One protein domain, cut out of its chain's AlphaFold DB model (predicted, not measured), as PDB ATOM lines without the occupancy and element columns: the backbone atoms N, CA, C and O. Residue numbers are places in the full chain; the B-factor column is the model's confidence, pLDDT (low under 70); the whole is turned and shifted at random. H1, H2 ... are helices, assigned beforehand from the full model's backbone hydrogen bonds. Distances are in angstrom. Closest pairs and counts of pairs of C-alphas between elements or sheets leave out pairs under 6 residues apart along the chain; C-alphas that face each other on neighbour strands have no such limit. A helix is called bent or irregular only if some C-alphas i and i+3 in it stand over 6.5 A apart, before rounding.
ATOM      1  N   HIS A  43      63.040 -52.477 -38.308       83.06
ATOM      2  CA  HIS A  43      62.479 -51.362 -37.554       83.06
ATOM      3  C   HIS A  43      63.254 -51.174 -36.245       83.06
ATOM      4  O   HIS A  43      63.278 -52.074 -35.403       83.06
ATOM      5  N   TYR A  44      63.850 -49.996 -36.063       84.50
ATOM      6  CA  TYR A  44      64.491 -49.572 -34.816       84.50
ATOM      7  C   TYR A  44      63.675 -48.471 -34.129       84.50
ATOM      8  O   TYR A  44      62.736 -47.912 -34.701       84.50
ATOM      9  N   GLY A  45      64.013 -48.164 -32.874       87.81
ATOM     10  CA  GLY A  45      63.365 -47.082 -32.133       87.81
ATOM     11  C   GLY A  45      61.884 -47.359 -31.876       87.81
ATOM     12  O   GLY A  45      61.531 -48.438 -31.405       87.81
ATOM     13  N   LEU A  46      61.010 -46.390 -32.155       87.75
ATOM     14  CA  LEU A  46      59.573 -46.458 -31.851       87.75
ATOM     15  C   LEU A  46      58.870 -47.682 -32.470       87.75
ATOM     16  O   LEU A  46      58.017 -48.289 -31.824       87.75
ATOM     17  N   LEU A  47      59.245 -48.054 -33.697       87.69
ATOM     18  CA  LEU A  47      58.577 -49.098 -34.480       87.69
ATOM     19  C   LEU A  47      59.176 -50.501 -34.298       87.69
ATOM     20  O   LEU A  47      58.739 -51.435 -34.967       87.69
ATOM     21  N   ALA A  48      60.153 -50.680 -33.406       91.38
ATOM     22  CA  ALA A  48      60.757 -51.990 -33.176       91.38
ATOM     23  C   ALA A  48      59.738 -52.995 -32.608       91.38
ATOM     24  O   ALA A  48      59.025 -52.700 -31.648       91.38
ATOM     25  N   ASN A  49      59.688 -54.203 -33.184       85.69
ATOM     26  CA  ASN A  49      58.607 -55.175 -32.962       85.69
ATOM     27  C   ASN A  49      58.328 -55.509 -31.489       85.69
ATOM     28  O   ASN A  49      57.165 -55.685 -31.136       85.69
ATOM     29  N   GLY A  50      59.356 -55.557 -30.633       88.00
ATOM     30  CA  GLY A  50      59.203 -55.926 -29.221       88.00
ATOM     31  C   GLY A  50      58.325 -54.964 -28.414       88.00
ATOM     32  O   GLY A  50      57.561 -55.401 -27.561       88.00
ATOM     33  N   HIS A  51      58.381 -53.662 -28.709       90.38
ATOM     34  CA  HIS A  51      57.637 -52.637 -27.960       90.38
ATOM     35  C   HIS A  51      56.753 -51.745 -28.836       90.38
ATOM     36  O   HIS A  51      56.122 -50.822 -28.321       90.38
ATOM     37  N   ARG A  52      56.668 -52.017 -30.146       92.00
ATOM     38  CA  ARG A  52      55.889 -51.227 -31.114       92.00
ATOM     39  C   ARG A  52      54.448 -51.013 -30.660       92.00
ATOM     40  O   ARG A  52      53.961 -49.891 -30.697       92.00
ATOM     41  N   VAL A  53      53.762 -52.073 -30.229       90.19
ATOM     42  CA  VAL A  53      52.339 -52.000 -29.850       90.19
ATOM     43  C   VAL A  53      52.139 -51.083 -28.643       90.19
ATOM     44  O   VAL A  53      51.324 -50.165 -28.707       90.19
ATOM     45  N   ALA A  54      52.926 -51.284 -27.583       90.88
ATOM     46  CA  ALA A  54      52.836 -50.491 -26.359       90.88
ATOM     47  C   ALA A  54      53.182 -49.015 -26.604       90.88
ATOM     48  O   ALA A  54      52.423 -48.131 -26.209       90.88
ATOM     49  N   LYS A  55      54.282 -48.735 -27.320       91.50
ATOM     50  CA  LYS A  55      54.679 -47.350 -27.597       91.50
ATOM     51  C   LYS A  55      53.698 -46.630 -28.523       91.50
ATOM     52  O   LYS A  55      53.398 -45.468 -28.284       91.50
ATOM     53  N   LEU A  56      53.145 -47.305 -29.536       91.44
ATOM     54  CA  LEU A  56      52.117 -46.700 -30.392       91.44
ATOM     55  C   LEU A  56      50.832 -46.388 -29.618       91.44
ATOM     56  O   LEU A  56      50.219 -45.354 -29.871       91.44
ATOM     57  N   ALA A  57      50.420 -47.250 -28.684       89.62
ATOM     58  CA  ALA A  57      49.283 -46.964 -27.811       89.62
ATOM     59  C   ALA A  57      49.549 -45.720 -26.948       89.62
ATOM     60  O   ALA A  57      48.719 -44.815 -26.906       89.62
ATOM     61  N   GLN A  58      50.740 -45.628 -26.347       92.06
ATOM     62  CA  GLN A  58      51.154 -44.464 -25.562       92.06
ATOM     63  C   GLN A  58      51.170 -43.173 -26.394       92.06
ATOM     64  O   GLN A  58      50.625 -42.164 -25.959       92.06
ATOM     65  N   CYS A  59      51.733 -43.200 -27.606       92.56
ATOM     66  CA  CYS A  59      51.729 -42.039 -28.499       92.56
ATOM     67  C   CYS A  59      50.306 -41.563 -28.819       92.56
ATOM     68  O   CYS A  59      50.062 -40.363 -28.822       92.56
ATOM     69  N   ARG A  60      49.358 -42.480 -29.058       92.06
ATOM     70  CA  ARG A  60      47.960 -42.105 -29.336       92.06
ATOM     71  C   ARG A  60      47.285 -41.441 -28.143       92.06
ATOM     72  O   ARG A  60      46.595 -40.450 -28.343       92.06
ATOM     73  N   LEU A  61      47.528 -41.947 -26.931       92.56
ATOM     74  CA  LEU A  61      47.023 -41.330 -25.701       92.56
ATOM     75  C   LEU A  61      47.556 -39.904 -25.532       92.56
ATOM     76  O   LEU A  61      46.782 -38.990 -25.277       92.56
ATOM     77  N   LEU A  62      48.864 -39.708 -25.727       94.69
ATOM     78  CA  LEU A  62      49.499 -38.392 -25.602       94.69
ATOM     79  C   LEU A  62      49.024 -37.395 -26.665       94.69
ATOM     80  O   LEU A  62      48.938 -36.204 -26.390       94.69
ATOM     81  N   LEU A  63      48.715 -37.877 -27.869       94.75
ATOM     82  CA  LEU A  63      48.225 -37.053 -28.975       94.75
ATOM     83  C   LEU A  63      46.702 -36.853 -28.960       94.75
ATOM     84  O   LEU A  63      46.181 -36.242 -29.888       94.75
ATOM     85  N   ALA A  64      45.986 -37.403 -27.968       92.75
ATOM     86  CA  ALA A  64      44.521 -37.481 -27.957       92.75
ATOM     87  C   ALA A  64      43.938 -38.006 -29.291       92.75
ATOM     88  O   ALA A  64      42.863 -37.604 -29.733       92.75
ATOM     89  N   ALA A  65      44.677 -38.898 -29.959       87.88
ATOM     90  CA  ALA A  65      44.313 -39.414 -31.268       87.88
ATOM     91  C   ALA A  65      43.261 -40.527 -31.131       87.88
ATOM     92  O   ALA A  65      43.373 -41.369 -30.233       87.88
ATOM     93  N   PRO A  66      42.275 -40.595 -32.043       81.81
ATOM     94  CA  PRO A  66      41.274 -41.648 -32.020       81.81
ATOM     95  C   PRO A  66      41.917 -43.028 -32.203       81.81
ATOM     96  O   PRO A  66      42.915 -43.200 -32.915       81.81
ATOM     97  N   THR A  67      41.322 -44.034 -31.566       79.00
ATOM     98  CA  THR A  67      41.722 -45.430 -31.754       79.00
ATOM     99  C   THR A  67      41.554 -45.803 -33.229       79.00
ATOM    100  O   THR A  67      40.492 -45.546 -33.800       79.00
ATOM    101  N   PRO A  68      42.575 -46.395 -33.875       77.06
ATOM    102  CA  PRO A  68      42.459 -46.807 -35.265       77.06
ATOM    103  C   PRO A  68      41.359 -47.856 -35.404       77.06
ATOM    104  O   PRO A  68      41.281 -48.792 -34.607       77.06
ATOM    105  N   LEU A  69      40.543 -47.714 -36.446       76.44
ATOM    106  CA  LEU A  69      39.558 -48.723 -36.810       76.44
ATOM    107  C   LEU A  69      40.282 -50.026 -37.148       76.44
ATOM    108  O   LEU A  69      41.256 -50.034 -37.908       76.44
ATOM    109  N   THR A  70      39.805 -51.132 -36.585       75.69
ATOM    110  CA  THR A  70      40.274 -52.459 -36.973       75.69
ATOM    111  C   THR A  70      39.895 -52.667 -38.439       75.69
ATOM    112  O   THR A  70      38.714 -52.550 -38.769       75.69
ATOM    113  N   PRO A  71      40.857 -52.921 -39.344       70.31
ATOM    114  CA  PRO A  71      40.524 -53.140 -40.741       70.31
ATOM    115  C   PRO A  71      39.664 -54.401 -40.847       70.31
ATOM    116  O   PRO A  71      40.090 -55.471 -40.414       70.31
ATOM    117  N   ASP A  72      38.468 -54.274 -41.421       76.69
ATOM    118  CA  ASP A  72      37.599 -55.414 -41.712       76.69
ATOM    119  C   ASP A  72      38.319 -56.329 -42.704       76.69
ATOM    120  O   ASP A  72      38.505 -55.894 -43.841       76.69
ATOM    121  N   PRO A  73      38.720 -57.559 -42.331       71.06
ATOM    122  CA  PRO A  73      39.535 -58.438 -43.166       71.06
ATOM    123  C   PRO A  73      38.879 -58.793 -44.506       71.06
ATOM    124  O   PRO A  73      39.602 -59.112 -45.448       71.06
ATOM    125  N   THR A  74      37.553 -58.683 -44.610       76.25
ATOM    126  CA  THR A  74      36.786 -58.996 -45.823       76.25
ATOM    127  C   THR A  74      36.653 -57.814 -46.782       76.25
ATOM    128  O   THR A  74      36.349 -58.009 -47.957       76.25
ATOM    129  N   ALA A  75      36.926 -56.590 -46.316       75.94
ATOM    130  CA  ALA A  75      36.761 -55.393 -47.127       75.94
ATOM    131  C   ALA A  75      37.742 -55.345 -48.310       75.94
ATOM    132  O   ALA A  75      38.961 -55.453 -48.134       75.94
ATOM    133  N   ASP A  76      37.196 -55.092 -49.503       85.75
ATOM    134  CA  ASP A  76      37.951 -54.893 -50.740       85.75
ATOM    135  C   ASP A  76      39.001 -53.780 -50.563       85.75
ATOM    136  O   ASP A  76      38.711 -52.667 -50.101       85.75
ATOM    137  N   TYR A  77      40.245 -54.067 -50.955       85.75
ATOM    138  CA  TYR A  77      41.359 -53.122 -50.859       85.75
ATOM    139  C   TYR A  77      41.065 -51.816 -51.613       85.75
ATOM    140  O   TYR A  77      41.513 -50.747 -51.189       85.75
ATOM    141  N   ARG A  78      40.281 -51.877 -52.698       88.12
ATOM    142  CA  ARG A  78      39.918 -50.708 -53.516       88.12
ATOM    143  C   ARG A  78      38.978 -49.781 -52.758       88.12
ATOM    144  O   ARG A  78      39.130 -48.560 -52.835       88.12
ATOM    145  N   GLN A  79      38.056 -50.347 -51.981       87.81
ATOM    146  CA  GLN A  79      37.169 -49.588 -51.105       87.81
ATOM    147  C   GLN A  79      37.940 -48.972 -49.938       87.81
ATOM    148  O   GLN A  79      37.795 -47.777 -49.684       87.81
ATOM    149  N   ARG A  80      38.830 -49.737 -49.291       86.44
ATOM    150  CA  ARG A  80      39.701 -49.203 -48.229       86.44
ATOM    151  C   ARG A  80      40.549 -48.030 -48.722       86.44
ATOM    152  O   ARG A  80      40.614 -47.004 -48.053       86.44
ATOM    153  N   TYR A  81      41.159 -48.156 -49.901       88.69
ATOM    154  CA  TYR A  81      41.945 -47.078 -50.506       88.69
ATOM    155  C   TYR A  81      41.099 -45.821 -50.743       88.69
ATOM    156  O   TYR A  81      41.544 -44.715 -50.426       88.69
ATOM    157  N   ARG A  82      39.860 -45.987 -51.229       90.81
ATOM    158  CA  ARG A  82      38.922 -44.876 -51.418       90.81
ATOM    159  C   ARG A  82      38.585 -44.177 -50.105       90.81
ATOM    160  O   ARG A  82      38.642 -42.956 -50.065       90.81
ATOM    161  N   CYS A  83      38.300 -44.917 -49.035       86.62
ATOM    162  CA  CYS A  83      38.010 -44.318 -47.728       86.62
ATOM    163  C   CYS A  83      39.214 -43.565 -47.142       86.62
ATOM    164  O   CYS A  83      39.036 -42.526 -46.519       86.62
ATOM    165  N   LEU A  84      40.436 -44.072 -47.346       86.81
ATOM    166  CA  LEU A  84      41.654 -43.466 -46.798       86.81
ATOM    167  C   LEU A  84      42.131 -42.235 -47.575       86.81
ATOM    168  O   LEU A  84      42.683 -41.316 -46.981       86.81
ATOM    169  N   THR A  85      41.976 -42.234 -48.899       88.56
ATOM    170  CA  THR A  85      42.583 -41.216 -49.780       88.56
ATOM    171  C   THR A  85      41.564 -40.330 -50.492       88.56
ATOM    172  O   THR A  85      41.950 -39.376 -51.164       88.56
ATOM    173  N   GLY A  86      40.274 -40.669 -50.422       89.88
ATOM    174  CA  GLY A  86      39.209 -40.050 -51.213       89.88
ATOM    175  C   GLY A  86      39.218 -40.431 -52.700       89.88
ATOM    176  O   GLY A  86      38.333 -40.012 -53.441       89.88
ATOM    177  N   ARG A  87      40.186 -41.231 -53.169       89.38
ATOM    178  CA  ARG A  87      40.365 -41.557 -54.595       89.38
ATOM    179  C   ARG A  87      39.941 -42.983 -54.907       89.38
ATOM    180  O   ARG A  87      40.243 -43.913 -54.169       89.38
ATOM    181  N   SER A  88      39.271 -43.189 -56.039       90.69
ATOM    182  CA  SER A  88      38.879 -44.533 -56.465       90.69
ATOM    183  C   SER A  88      39.905 -45.161 -57.403       90.69
ATOM    184  O   SER A  88      40.150 -44.634 -58.476       90.69
ATOM    185  N   LEU A  89      40.393 -46.361 -57.066       90.00
ATOM    186  CA  LEU A  89      41.218 -47.173 -57.979       90.00
ATOM    187  C   LEU A  89      40.434 -47.749 -59.173       90.00
ATOM    188  O   LEU A  89      41.033 -48.331 -60.073       90.00
ATOM    189  N   ASN A  90      39.100 -47.629 -59.172       89.88
ATOM    190  CA  ASN A  90      38.224 -48.053 -60.271       89.88
ATOM    191  C   ASN A  90      38.129 -47.022 -61.390       89.88
ATOM    192  O   ASN A  90      37.497 -47.313 -62.397       89.88
ATOM    193  N   ILE A  91      38.688 -45.829 -61.204       92.81
ATOM    194  CA  ILE A  91      38.524 -44.714 -62.130       92.81
ATOM    195  C   ILE A  91      39.912 -44.272 -62.573       92.81
ATOM    196  O   ILE A  91      40.787 -44.025 -61.742       92.81
ATOM    197  N   CYS A  92      40.114 -44.177 -63.884       90.75
ATOM    198  CA  CYS A  92      41.357 -43.672 -64.441       90.75
ATOM    199  C   CYS A  92      41.514 -42.181 -64.084       90.75
ATOM    200  O   CYS A  92      40.637 -41.390 -64.436       90.75
TER     201      CYS A  92
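What this domain is: This is residues 43 to 92 of the 116 residues of an uncharacterized protein of Mesorhizobium sp. L103C120A0 (UniProt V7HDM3). A short helix, H1, stands towards one end of an elongated model and a second, H2, towards the other, with a drawn-out stretch, residues 63 to 76, strung between them. The two helices do not pack on each other, and both point roughly the same way. The printed part has 50 residues with two named helices, H1 then H2 along the chain, and no named strand. The class is all helix, with 20 of the 50 residues, under half, in named elements. The whole is only just extended, close to loose, with a radius of gyration of the C-alphas of 15.0 A and spans of 39 by 24 by 21 A.

Where its parts are: H1, the longest helix by residues, holds residues 52 to 62 and measures 15.4 A from first to last C-alpha. It begins at C-alpha 52 at (55.889, -51.227, -31.114) and ends at C-alpha 62 at (49.499, -38.392, -25.602). H2 holds residues 77 to 85, measures 12.0 A, and ends at C-alpha 85 at (42.583, -41.216, -49.780).

How they stand to each other: H1 and H2 are apart: no C-alpha of the one is within 8 A of the other. They are joined by a long link of 14 residues, Leu 63 to Asp 76. In H1 and H2 every O i to N i+4 pair is within hydrogen-bond range. Neither helix is bent or irregular.

The domain as a whole: The two C-alphas farthest apart, those of Gly 50 and Cys 92, are 41.3 A apart. The C-alphas of the first and last printed residues, His 43 and Cys 92, are 35.0 A apart. The printed part has no cut. The C-alphas of the long link lie 6 to 16 A from the mean of the C-alphas. The mean pLDDT of the printed part is 86.8, and no printed residue is under 70.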